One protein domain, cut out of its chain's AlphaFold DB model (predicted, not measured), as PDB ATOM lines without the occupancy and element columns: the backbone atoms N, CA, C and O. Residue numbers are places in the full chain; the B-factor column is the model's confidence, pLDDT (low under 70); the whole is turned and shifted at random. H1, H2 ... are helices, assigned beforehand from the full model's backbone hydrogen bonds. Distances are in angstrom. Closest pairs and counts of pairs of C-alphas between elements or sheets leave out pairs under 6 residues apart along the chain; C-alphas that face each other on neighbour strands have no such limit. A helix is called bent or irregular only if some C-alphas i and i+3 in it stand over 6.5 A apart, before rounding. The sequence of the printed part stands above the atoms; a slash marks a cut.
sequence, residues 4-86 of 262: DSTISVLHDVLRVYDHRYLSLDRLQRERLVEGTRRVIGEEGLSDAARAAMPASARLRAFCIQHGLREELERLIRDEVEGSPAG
ATOM      1  N   ASP A   4     130.110 103.976 133.087       73.06
ATOM      2  CA  ASP A   4     129.715 105.139 132.282       73.06
ATOM      3  C   ASP A   4     130.823 105.660 131.359       73.06
ATOM      4  O   ASP A   4     130.553 106.022 130.213       73.06
ATOM      5  N   SER A   5     132.085 105.666 131.807       78.25
ATOM      6  CA  SER A   5     133.199 106.116 130.963       78.25
ATOM      7  C   SER A   5     133.411 105.182 129.772       78.25
ATOM      8  O   SER A   5     133.676 105.646 128.666       78.25
ATOM      9  N   THR A   6     133.250 103.873 129.974       81.50
ATOM     10  CA  THR A   6     133.380 102.877 128.901       81.50
ATOM     11  C   THR A   6     132.250 103.005 127.879       81.50
ATOM     12  O   THR A   6     132.509 102.971 126.677       81.50
ATOM     13  N   ILE A   7     131.010 103.222 128.336       86.94
ATOM     14  CA  ILE A   7     129.851 103.432 127.453       86.94
ATOM     15  C   ILE A   7     130.028 104.706 126.615       86.94
ATOM     16  O   ILE A   7     129.789 104.676 125.408       86.94
ATOM     17  N   SER A   8     130.509 105.799 127.219       86.31
ATOM     18  CA  SER A   8     130.775 107.050 126.494       86.31
ATOM     19  C   SER A   8     131.819 106.864 125.391       86.31
ATOM     20  O   SER A   8     131.598 107.295 124.261       86.31
ATOM     21  N   VAL A   9     132.935 106.191 125.695       88.50
ATOM     22  CA  VAL A   9     133.992 105.916 124.707       88.50
ATOM     23  C   VAL A   9     133.453 105.061 123.564       88.50
ATOM     24  O   VAL A   9     133.709 105.356 122.399       88.50
ATOM     25  N   LEU A  10     132.676 104.025 123.877       90.81
ATOM     26  CA  LEU A  10     132.106 103.139 122.868       90.81
ATOM     27  C   LEU A  10     131.135 103.875 121.940       90.81
ATOM     28  O   LEU A  10     131.195 103.711 120.722       90.81
ATOM     29  N   HIS A  11     130.287 104.733 122.505       90.06
ATOM     30  CA  HIS A  11     129.397 105.587 121.731       90.06
ATOM     31  C   HIS A  11     130.181 106.539 120.810       90.06
ATOM     32  O   HIS A  11     129.853 106.658 119.628       90.06
ATOM     33  N   ASP A  12     131.251 107.169 121.304       90.56
ATOM     34  CA  ASP A  12     132.098 108.049 120.491       90.56
ATOM     35  C   ASP A  12     132.804 107.305 119.353       90.56
ATOM     36  O   ASP A  12     132.837 107.806 118.225       90.56
ATOM     37  N   VAL A  13     133.306 106.094 119.615       92.75
ATOM     38  CA  VAL A  13     133.905 105.231 118.587       92.75
ATOM     39  C   VAL A  13     132.869 104.857 117.530       92.75
ATOM     40  O   VAL A  13     133.154 104.949 116.342       92.75
ATOM     41  N   LEU A  14     131.647 104.491 117.916       94.88
ATOM     42  CA  LEU A  14     130.593 104.124 116.961       94.88
ATOM     43  C   LEU A  14     130.056 105.325 116.167       94.88
ATOM     44  O   LEU A  14     129.535 105.160 115.059       94.88
ATOM     45  N   ARG A  15     130.216 106.546 116.684       92.31
ATOM     46  CA  ARG A  15     129.792 107.779 116.009       92.31
ATOM     47  C   ARG A  15     130.654 108.127 114.792       92.31
ATOM     48  O   ARG A  15     130.176 108.850 113.925       92.31
ATOM     49  N   VAL A  16     131.888 107.621 114.693       93.19
ATOM     50  CA  VAL A  16     132.775 107.889 113.536       93.19
ATOM     51  C   VAL A  16     132.349 107.158 112.260       93.19
ATOM     52  O   VAL A  16     132.794 107.508 111.168       93.19
ATOM     53  N   TYR A  17     131.466 106.166 112.394       95.94
ATOM     54  CA  TYR A  17     130.856 105.421 111.297       95.94
ATOM     55  C   TYR A  17     129.734 106.239 110.646       95.94
ATOM     56  O   TYR A  17     128.557 105.913 110.742       95.94
ATOM     57  N   ASP A  18     130.115 107.352 110.028       93.38
ATOM     58  CA  ASP A  18     129.254 108.260 109.273       93.38
ATOM     59  C   ASP A  18     129.877 108.555 107.891       93.38
ATOM     60  O   ASP A  18     130.656 107.758 107.360       93.38
ATOM     61  N   HIS A  19     129.564 109.707 107.291       93.62
ATOM     62  CA  HIS A  19     130.193 110.165 106.049       93.62
ATOM     63  C   HIS A  19     131.736 110.141 106.097       93.62
ATOM     64  O   HIS A  19     132.369 109.916 105.067       93.62
ATOM     65  N   ARG A  20     132.357 110.309 107.277       94.62
ATOM     66  CA  ARG A  20     133.814 110.225 107.454       94.62
ATOM     67  C   ARG A  20     134.320 108.819 107.171       94.62
ATOM     68  O   ARG A  20     135.259 108.671 106.398       94.62
ATOM     69  N   TYR A  21     133.668 107.793 107.717       95.81
ATOM     70  CA  TYR A  21     133.988 106.396 107.411       95.81
ATOM     71  C   TYR A  21     133.859 106.097 105.910       95.81
ATOM     72  O   TYR A  21     134.747 105.475 105.327       95.81
ATOM     73  N   LEU A  22     132.812 106.615 105.258       95.44
ATOM     74  CA  LEU A  22     132.626 106.460 103.810       95.44
ATOM     75  C   LEU A  22     133.683 107.204 102.975       95.44
ATOM     76  O   LEU A  22     133.916 106.832 101.830       95.44
ATOM     77  N   SER A  23     134.356 108.216 103.526       95.94
ATOM     78  CA  SER A  23     135.437 108.928 102.828       95.94
ATOM     79  C   SER A  23     136.800 108.225 102.895       95.94
ATOM     80  O   SER A  23     137.691 108.554 102.115       95.94
ATOM     81  N   LEU A  24     136.965 107.253 103.800       96.62
ATOM     82  CA  LEU A  24     138.205 106.490 103.953       96.62
ATOM     83  C   LEU A  24     138.437 105.531 102.784       96.62
ATOM     84  O   LEU A  24     137.483 104.989 102.214       96.62
ATOM     85  N   ASP A  25     139.709 105.252 102.493       96.69
ATOM     86  CA  ASP A  25     140.084 104.175 101.578       96.69
ATOM     87  C   ASP A  25     139.807 102.787 102.185       96.69
ATOM     88  O   ASP A  25     139.556 102.625 103.384       96.69
ATOM     89  N   ARG A  26     139.852 101.747 101.346       93.75
ATOM     90  CA  ARG A  26     139.536 100.373 101.761       93.75
ATOM     91  C   ARG A  26     140.404  99.885 102.927       93.75
ATOM     92  O   ARG A  26     139.875  99.264 103.847       93.75
ATOM     93  N   LEU A  27     141.710 100.148 102.893       95.69
ATOM     94  CA  LEU A  27     142.647  99.670 103.911       95.69
ATOM     95  C   LEU A  27     142.419 100.397 105.243       95.69
ATOM     96  O   LEU A  27     142.479  99.789 106.313       95.69
ATOM     97  N   GLN A  28     142.125 101.694 105.187       96.56
ATOM     98  CA  GLN A  28     141.759 102.500 106.346       96.56
ATOM     99  C   GLN A  28     140.453 102.012 106.986       96.56
ATOM    100  O   GLN A  28     140.410 101.836 108.205       96.56
ATOM    101  N   ARG A  29     139.415 101.728 106.184       96.38
ATOM    102  CA  ARG A  29     138.147 101.160 106.683       96.38
ATOM    103  C   ARG A  29     138.357  99.809 107.352       96.38
ATOM    104  O   ARG A  29     137.846  99.587 108.445       96.38
ATOM    105  N   GLU A  30     139.137  98.929 106.726       95.31
ATOM    106  CA  GLU A  30     139.479  97.611 107.271       95.31
ATOM    107  C   GLU A  30     140.142  97.716 108.643       95.31
ATOM    108  O   GLU A  30     139.711  97.063 109.593       95.31
ATOM    109  N   ARG A  31     141.150  98.586 108.768       96.12
ATOM    110  CA  ARG A  31     141.853  98.820 110.036       96.12
ATOM    111  C   ARG A  31     140.939  99.397 111.110       96.12
ATOM    112  O   ARG A  31     141.039  98.989 112.263       96.12
ATOM    113  N   LEU A  32     140.061 100.329 110.742       96.56
ATOM    114  CA  LEU A  32     139.126 100.947 111.676       96.56
ATOM    115  C   LEU A  32     138.093  99.936 112.191       96.56
ATOM    116  O   LEU A  32     137.931  99.814 113.403       96.56
ATOM    117  N   VAL A  33     137.468  99.161 111.297       97.06
ATOM    118  CA  VAL A  33     136.509  98.106 111.669       97.06
ATOM    119  C   VAL A  33     137.164  97.075 112.580       97.06
ATOM    120  O   VAL A  33     136.594  96.712 113.605       97.06
ATOM    121  N   GLU A  34     138.372  96.627 112.241       95.81
ATOM    122  CA  GLU A  34     139.112  95.660 113.052       95.81
ATOM    123  C   GLU A  34     139.485  96.229 114.430       95.81
ATOM    124  O   GLU A  34     139.310  95.563 115.450       95.81
ATOM    125  N   GLY A  35     139.927  97.488 114.488       95.12
ATOM    126  CA  GLY A  35     140.188  98.181 115.749       95.12
ATOM    127  C   GLY A  35     138.934  98.297 116.620       95.12
ATOM    128  O   GLY A  35     138.982  97.989 117.809       95.12
ATOM    129  N   THR A  36     137.794  98.679 116.038       96.31
ATOM    130  CA  THR A  36     136.526  98.775 116.774       96.31
ATOM    131  C   THR A  36     136.011  97.409 117.216       96.31
ATOM    132  O   THR A  36     135.529  97.299 118.341       96.31
ATOM    133  N   ARG A  37     136.159  96.356 116.401       95.50
ATOM    134  CA  ARG A  37     135.791  94.987 116.795       95.50
ATOM    135  C   ARG A  37     136.518  94.561 118.068       95.50
ATOM    136  O   ARG A  37     135.881  94.029 118.967       95.50
ATOM    137  N   ARG A  38     137.813  94.867 118.193       93.44
ATOM    138  CA  ARG A  38     138.593  94.564 119.409       93.44
ATOM    139  C   ARG A  38     138.102  95.315 120.643       93.44
ATOM    140  O   ARG A  38     138.180  94.777 121.738       93.44
ATOM    141  N   VAL A  39     137.611  96.544 120.471       92.12
ATOM    142  CA  VAL A  39     137.032  97.340 121.566       92.12
ATOM    143  C   VAL A  39     135.673  96.787 121.998       92.12
ATOM    144  O   VAL A  39     135.382  96.767 123.189       92.12
ATOM    145  N   ILE A  40     134.849  96.346 121.042       92.44
ATOM    146  CA  ILE A  40     133.551  95.715 121.317       92.44
ATOM    147  C   ILE A  40     133.743  94.343 121.985       92.44
ATOM    148  O   ILE A  40     133.016  94.012 122.915       92.44
ATOM    149  N   GLY A  41     134.735  93.572 121.534       91.12
ATOM    150  CA  GLY A  41     134.996  92.213 122.001       91.12
ATOM    151  C   GLY A  41     134.043  91.170 121.405       91.12
ATOM    152  O   GLY A  41     133.048  91.492 120.757       91.12
ATOM    153  N   GLU A  42     134.357  89.894 121.634       88.81
ATOM    154  CA  GLU A  42     133.579  88.757 121.116       88.81
ATOM    155  C   GLU A  42     132.175  88.671 121.735       88.81
ATOM    156  O   GLU A  42     131.217  88.291 121.063       88.81
ATOM    157  N   GLU A  43     132.032  89.079 123.001       88.69
ATOM    158  CA  GLU A  43     130.753  89.093 123.728       88.69
ATOM    159  C   GLU A  43     129.791  90.181 123.221       88.69
ATOM    160  O   GLU A  43     128.578  90.104 123.434       88.69
ATOM    161  N   GLY A  44     130.309  91.177 122.499       89.69
ATOM    162  CA  GLY A  44     129.522  92.282 121.978       89.69
ATOM    163  C   GLY A  44     129.213  93.354 123.019       89.69
ATOM    164  O   GLY A  44     129.864  93.494 124.053       89.69
ATOM    165  N   LEU A  45     128.180  94.148 122.734       92.19
ATOM    166  CA  LEU A  45     127.712  95.179 123.656       92.19
ATOM    167  C   LEU A  45     127.156  94.558 124.946       92.19
ATOM    168  O   LEU A  45     126.371  93.612 124.893       92.19
ATOM    169  N   SER A  46     127.475  95.147 126.099       92.12
ATOM    170  CA  SER A  46     126.774  94.837 127.350       92.12
ATOM    171  C   SER A  46     125.340  95.378 127.325       92.12
ATOM    172  O   SER A  46     125.025  96.316 126.588       92.12
ATOM    173  N   ASP A  47     124.458  94.842 128.168       91.81
ATOM    174  CA  ASP A  47     123.064  95.305 128.230       91.81
ATOM    175  C   ASP A  47     122.946  96.769 128.671       91.81
ATOM    176  O   ASP A  47     122.133  97.518 128.130       91.81
ATOM    177  N   ALA A  48     123.819  97.210 129.582       91.12
ATOM    178  CA  ALA A  48     123.913  98.614 129.974       91.12
ATOM    179  C   ALA A  48     124.295  99.509 128.782       91.12
ATOM    180  O   ALA A  48     123.691 100.561 128.573       91.12
ATOM    181  N   ALA A  49     125.248  99.066 127.957       92.00
ATOM    182  CA  ALA A  49     125.653  99.785 126.757       92.00
ATOM    183  C   ALA A  49     124.515  99.834 125.718       92.00
ATOM    184  O   ALA A  49     124.238 100.895 125.162       92.00
ATOM    185  N   ARG A  50     123.797  98.722 125.499       92.44
ATOM    186  CA  ARG A  50     122.623  98.677 124.604       92.44
ATOM    187  C   ARG A  50     121.486  99.589 125.065       92.44
ATOM    188  O   ARG A  50     120.816 100.185 124.228       92.44
ATOM    189  N   ALA A  51     121.245  99.683 126.369       90.75
ATOM    190  CA  ALA A  51     120.192 100.536 126.916       90.75
ATOM    191  C   ALA A  51     120.522 102.033 126.792       90.75
ATOM    192  O   ALA A  51     119.618 102.851 126.644       90.75
ATOM    193  N   ALA A  52     121.808 102.387 126.842       90.94
ATOM    194  CA  ALA A  52     122.277 103.768 126.793       90.94
ATOM    195  C   ALA A  52     122.491 104.315 125.369       90.94
ATOM    196  O   ALA A  52     122.715 105.515 125.207       90.94
ATOM    197  N   MET A  53     122.455 103.462 124.339       92.38
ATOM    198  CA  MET A  53     122.791 103.838 122.963       92.38
ATOM    199  C   MET A  53     121.584 103.831 122.018       92.38
ATOM    200  O   MET A  53     120.714 102.966 122.143       92.38
ATOM    201  N   PRO A  54     121.565 104.735 121.017       93.25
ATOM    202  CA  PRO A  54     120.569 104.692 119.954       93.25
ATOM    203  C   PRO A  54     120.734 103.429 119.099       93.25
ATOM    204  O   PRO A  54     121.840 102.893 118.953       93.25
ATOM    205  N   ALA A  55     119.648 102.981 118.470       93.94
ATOM    206  CA  ALA A  55     119.638 101.781 117.642       93.94
ATOM    207  C   ALA A  55     120.666 101.827 116.507       93.94
ATOM    208  O   ALA A  55     121.277 100.804 116.217       93.94
ATOM    209  N   SER A  56     120.929 102.995 115.913       92.56
ATOM    210  CA  SER A  56     121.965 103.156 114.879       92.56
ATOM    211  C   SER A  56     123.346 102.699 115.360       92.56
ATOM    212  O   SER A  56     124.019 101.924 114.682       92.56
ATOM    213  N   ALA A  57     123.756 103.095 116.569       95.25
ATOM    214  CA  ALA A  57     125.023 102.671 117.159       95.25
ATOM    215  C   ALA A  57     125.040 101.161 117.447       95.25
ATOM    216  O   ALA A  57     126.034 100.493 117.161       95.25
ATOM    217  N   ARG A  58     123.929 100.602 117.942       96.50
ATOM    218  CA  ARG A  58     123.816  99.159 118.219       96.50
ATOM    219  C   ARG A  58     123.867  98.316 116.948       96.50
ATOM    220  O   ARG A  58     124.567  97.310 116.914       96.50
ATOM    221  N   LEU A  59     123.194  98.753 115.885       95.94
ATOM    222  CA  LEU A  59     123.227  98.102 114.576       95.94
ATOM    223  C   LEU A  59     124.629  98.154 113.960       95.94
ATOM    224  O   LEU A  59     125.108  97.144 113.452       95.94
ATOM    225  N   ARG A  60     125.335  99.288 114.063       96.88
ATOM    226  CA  ARG A  60     126.740  99.389 113.629       96.88
ATOM    227  C   ARG A  60     127.636  98.430 114.408       96.88
ATOM    228  O   ARG A  60     128.441  97.730 113.800       96.88
ATOM    229  N   ALA A  61     127.475  98.365 115.731       97.12
ATOM    230  CA  ALA A  61     128.218  97.431 116.572       97.12
ATOM    231  C   ALA A  61     127.956  95.972 116.165       97.12
ATOM    232  O   ALA A  61     128.914  95.221 115.998       97.12
ATOM    233  N   PHE A  62     126.694  95.608 115.911       96.56
ATOM    234  CA  PHE A  62     126.318  94.292 115.387       96.56
ATOM    235  C   PHE A  62     127.037  93.986 114.064       96.56
ATOM    236  O   PHE A  62     127.693  92.952 113.941       96.56
ATOM    237  N   CYS A  63     126.999  94.898 113.086       97.06
ATOM    238  CA  CYS A  63     127.678  94.673 111.809       97.06
ATOM    239  C   CYS A  63     129.194  94.494 111.976       97.06
ATOM    240  O   CYS A  63     129.791  93.619 111.349       97.06
ATOM    241  N   ILE A  64     129.822  95.304 112.832       97.06
ATOM    242  CA  ILE A  64     131.263  95.234 113.107       97.06
ATOM    243  C   ILE A  64     131.616  93.895 113.763       97.06
ATOM    244  O   ILE A  64     132.532  93.214 113.290       97.06
ATOM    245  N   GLN A  65     130.871  93.493 114.796       95.56
ATOM    246  CA  GLN A  65     131.069  92.236 115.519       95.56
ATOM    247  C   GLN A  65     130.969  91.029 114.578       95.56
ATOM    248  O   GLN A  65     131.842  90.168 114.594       95.56
ATOM    249  N   HIS A  66     129.981  91.016 113.680       94.94
ATOM    250  CA  HIS A  66     129.730  89.891 112.772       94.94
ATOM    251  C   HIS A  66     130.446  89.978 111.414       94.94
ATOM    252  O   HIS A  66     130.244  89.121 110.556       94.94
ATOM    253  N   GLY A  67     131.287  90.992 111.188       94.62
ATOM    254  CA  GLY A  67     132.040  91.129 109.934       94.62
ATOM    255  C   GLY A  67     131.202  91.519 108.712       94.62
ATOM    256  O   GLY A  67     131.664  91.354 107.584       94.62
ATOM    257  N   LEU A  68     130.013  92.082 108.929       96.19
ATOM    258  CA  LEU A  68     129.042  92.483 107.904       96.19
ATOM    259  C   LEU A  68     129.401  93.851 107.309       96.19
ATOM    260  O   LEU A  68     128.780  94.875 107.596       96.19
ATOM    261  N   ARG A  69     130.502  93.902 106.559       94.50
ATOM    262  CA  ARG A  69     131.095  95.167 106.097       94.50
ATOM    263  C   ARG A  69     130.259  95.869 105.036       94.50
ATOM    264  O   ARG A  69     130.112  97.088 105.091       94.50
ATOM    265  N   GLU A  70     129.754  95.119 104.067       94.94
ATOM    266  CA  GLU A  70     128.952  95.679 102.979       94.94
ATOM    267  C   GLU A  70     127.634  96.233 103.526       94.94
ATOM    268  O   GLU A  70     127.197  97.326 103.160       94.94
ATOM    269  N   GLU A  71     127.039  95.519 104.479       96.25
ATOM    270  CA  GLU A  71     125.835  95.926 105.179       96.25
ATOM    271  C   GLU A  71     126.085  97.116 106.105       96.25
ATOM    272  O   GLU A  71     125.239  98.003 106.170       96.25
ATOM    273  N   LEU A  72     127.238  97.182 106.784       96.62
ATOM    274  CA  LEU A  72     127.650  98.359 107.555       96.62
ATOM    275  C   LEU A  72     127.749  99.595 106.656       96.62
ATOM    276  O   LEU A  72     127.202 100.641 106.990       96.62
ATOM    277  N   GLU A  73     128.419  99.486 105.509       95.62
ATOM    278  CA  GLU A  73     128.534 100.596 104.556       95.62
ATOM    279  C   GLU A  73     127.172 101.032 104.016       95.62
ATOM    280  O   GLU A  73     126.909 102.231 103.894       95.62
ATOM    281  N   ARG A  74     126.293 100.072 103.718       94.62
ATOM    282  CA  ARG A  74     124.933 100.355 103.264       94.62
ATOM    283  C   ARG A  74     124.089 101.016 104.352       94.62
ATOM    284  O   ARG A  74     123.439 102.012 104.059       94.62
ATOM    285  N   LEU A  75     124.161 100.528 105.590       94.94
ATOM    286  CA  LEU A  75     123.488 101.119 106.748       94.94
ATOM    287  C   LEU A  75     123.899 102.581 106.935       94.94
ATOM    288  O   LEU A  75     123.041 103.450 107.061       94.94
ATOM    289  N   ILE A  76     125.204 102.860 106.896       94.94
ATOM    290  CA  ILE A  76     125.729 104.222 107.043       94.94
ATOM    291  C   ILE A  76     125.265 105.112 105.884       94.94
ATOM    292  O   ILE A  76     124.930 106.273 106.106       94.94
ATOM    293  N   ARG A  77     125.221 104.587 104.653       93.44
ATOM    294  CA  ARG A  77     124.730 105.332 103.487       93.44
ATOM    295  C   ARG A  77     123.250 105.696 103.631       93.44
ATOM    296  O   ARG A  77     122.923 106.872 103.500       93.44
ATOM    297  N   ASP A  78     122.399 104.729 103.976       91.44
ATOM    298  CA  ASP A  78     120.960 104.943 104.189       91.44
ATOM    299  C   ASP A  78     120.713 106.024 105.267       91.44
ATOM    300  O   ASP A  78     119.832 106.876 105.130       91.44
ATOM    301  N   GLU A  79     121.518 106.025 106.337       89.31
ATOM    302  CA  GLU A  79     121.455 107.028 107.407       89.31
ATOM    303  C   GLU A  79     121.920 108.420 106.951       89.31
ATOM    304  O   GLU A  79     121.264 109.414 107.264       89.31
ATOM    305  N   VAL A  80     123.031 108.506 106.209       89.75
ATOM    306  CA  VAL A  80     123.572 109.775 105.684       89.75
ATOM    307  C   VAL A  80     122.624 110.413 104.669       89.75
ATOM    308  O   VAL A  80     122.465 111.632 104.659       89.75
ATOM    309  N   GLU A  81     121.963 109.603 103.845       88.94
ATOM    310  CA  GLU A  81     120.968 110.057 102.867       88.94
ATOM    311  C   GLU A  81     119.626 110.443 103.517       88.94
ATOM    312  O   GLU A  81     118.749 110.994 102.853       88.94
ATOM    313  N   GLY A  82     119.454 110.188 104.821       81.81
ATOM    314  CA  GLY A  82     118.213 110.478 105.538       81.81
ATOM    315  C   GLY A  82     117.055 109.566 105.128       81.81
ATOM    316  O   GLY A  82     115.895 109.932 105.317       81.81
ATOM    317  N   SER A  83     117.359 108.381 104.590       74.81
ATOM    318  CA  SER A  83     116.392 107.369 104.163       74.81
ATOM    319  C   SER A  83     116.458 106.145 105.087       74.81
ATOM    320  O   SER A  83     116.829 105.051 104.647       74.81
ATOM    321  N   PRO A  84     116.126 106.288 106.388       73.69
ATOM    322  CA  PRO A  84     116.196 105.174 107.317       73.69
ATOM    323  C   PRO A  84     115.199 104.094 106.900       73.69
ATOM    324  O   PRO A  84     114.065 104.391 106.519       73.69
ATOM    325  N   ALA A  85     115.604 102.831 107.008       79.56
ATOM    326  CA  ALA A  85     114.744 101.732 106.599       79.56
ATOM    327  C   ALA A  85     113.432 101.701 107.402       79.56
ATOM    328  O   ALA A  85     113.358 102.217 108.528       79.56
ATOM    329  N   GLY A  86     112.406 101.087 106.812       89.00
ATOM    330  CA  GLY A  86     111.093 100.933 107.433       89.00
ATOM    331  C   GLY A  86     111.153 100.200 108.774       89.00
ATOM    332  O   GLY A  86     112.182  99.662 109.184       89.00
TER     333      GLY A  86
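What this domain is: This is residues 4 to 86 of the 262 residues of an uncharacterized protein of Actinomadura madurae (UniProt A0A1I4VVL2). Six helices make a compact body with H5 in the middle. H1 and H3 run opposite ways and meet H5 about perpendicular, while H6 folds back beside H5 to make a helical hairpin. The short H2 packs on H6, and H4, close to H1 and H5, is the helix whose centre lies farthest from the mean of the C-alphas. The printed part has 83 residues with six named helices, in the order H1, H2, H3, H4, H5, H6, and no named strand, and its class is all helix. It is compact, with a radius of gyration of the C-alphas of 12.2 A and spans of 31 by 30 by 20 A.

Where its parts are: The printed part begins with H1, residues 4 to 15, whose first C-alpha, that of Asp 4, stands at (129.715, 105.139, 132.282); it is 16.5 A long from first to last C-alpha. H2, residues 19 to 23, follows after a tight link and is 6.3 A long. After another tight link comes H3, residues 26 to 40, the longest helix by residues, at 21.0 A; it runs from C-alpha 26 at (139.536, 100.373, 101.761) to C-alpha 40 at (133.551, 95.715, 121.317). H4, residues 47 to 52, is 8.6 A long. H5, residues 55 to 65, is 15.0 A long. H6, residues 69 to 80, is 16.4 A long and ends at C-alpha 80, at (123.572, 109.775, 105.684). Residues 81 to 86 follow it. No helix is bent or irregular.

How they stand to each other: H5 is the hub, touching H1, H3 and H6. H1 touches it with residues 11 to 15 alone, the closest C-alphas being those of Leu 14 and Ala 57, 5.8 A apart, and their lines are about perpendicular at 83 degrees. H3 touches H5 too, about perpendicular at 78 degrees, with the C-alphas of Arg 37 and Gln 65 closest at 5.6 A. H5 and H6 form a helical hairpin: they touch and run opposite ways at a shallow tilt of 18 degrees, and their closest C-alphas, those of Cys 63 and Leu 72, are 5.6 A apart. H1 and H3 touch through residues 10 to 14 of H1 and 36 to 40 of H3, opposite ways at a shallow tilt of 20 degrees; the C-alphas of Val 13 and Thr 36 are closest at 7.2 A. The packing of the helices is part aligned and part crossed. H2 touches H6, with the C-alphas of His 19 and Val 80 closest at 6.6 A. H4 is close to H1 but not clearly touching, with the C-alphas of Ile 7 and Ala 49 closest at 5.6 A; their lines stand at a steep tilt of 68 degrees, only just short of about perpendicular. H3 and H6 are near each other, while H1 and H6 are apart, as are H2 and H5. In all six helices every O i to N i+4 pair is within hydrogen-bond range.

The domain as a whole: The two C-alphas farthest apart in the domain are those of Asp 25 and Ala 48, at 33.1 A. The first and last printed C-alphas, those of Asp 4 and Gly 86, are 31.3 A apart. The printed part has no cut and no long link: the link from H3 to H4, with 6 residues, is short, and the other links are tight. The mean pLDDT of the printed part is 92.3, and no printed residue is under 70; H1 has a mean of 87.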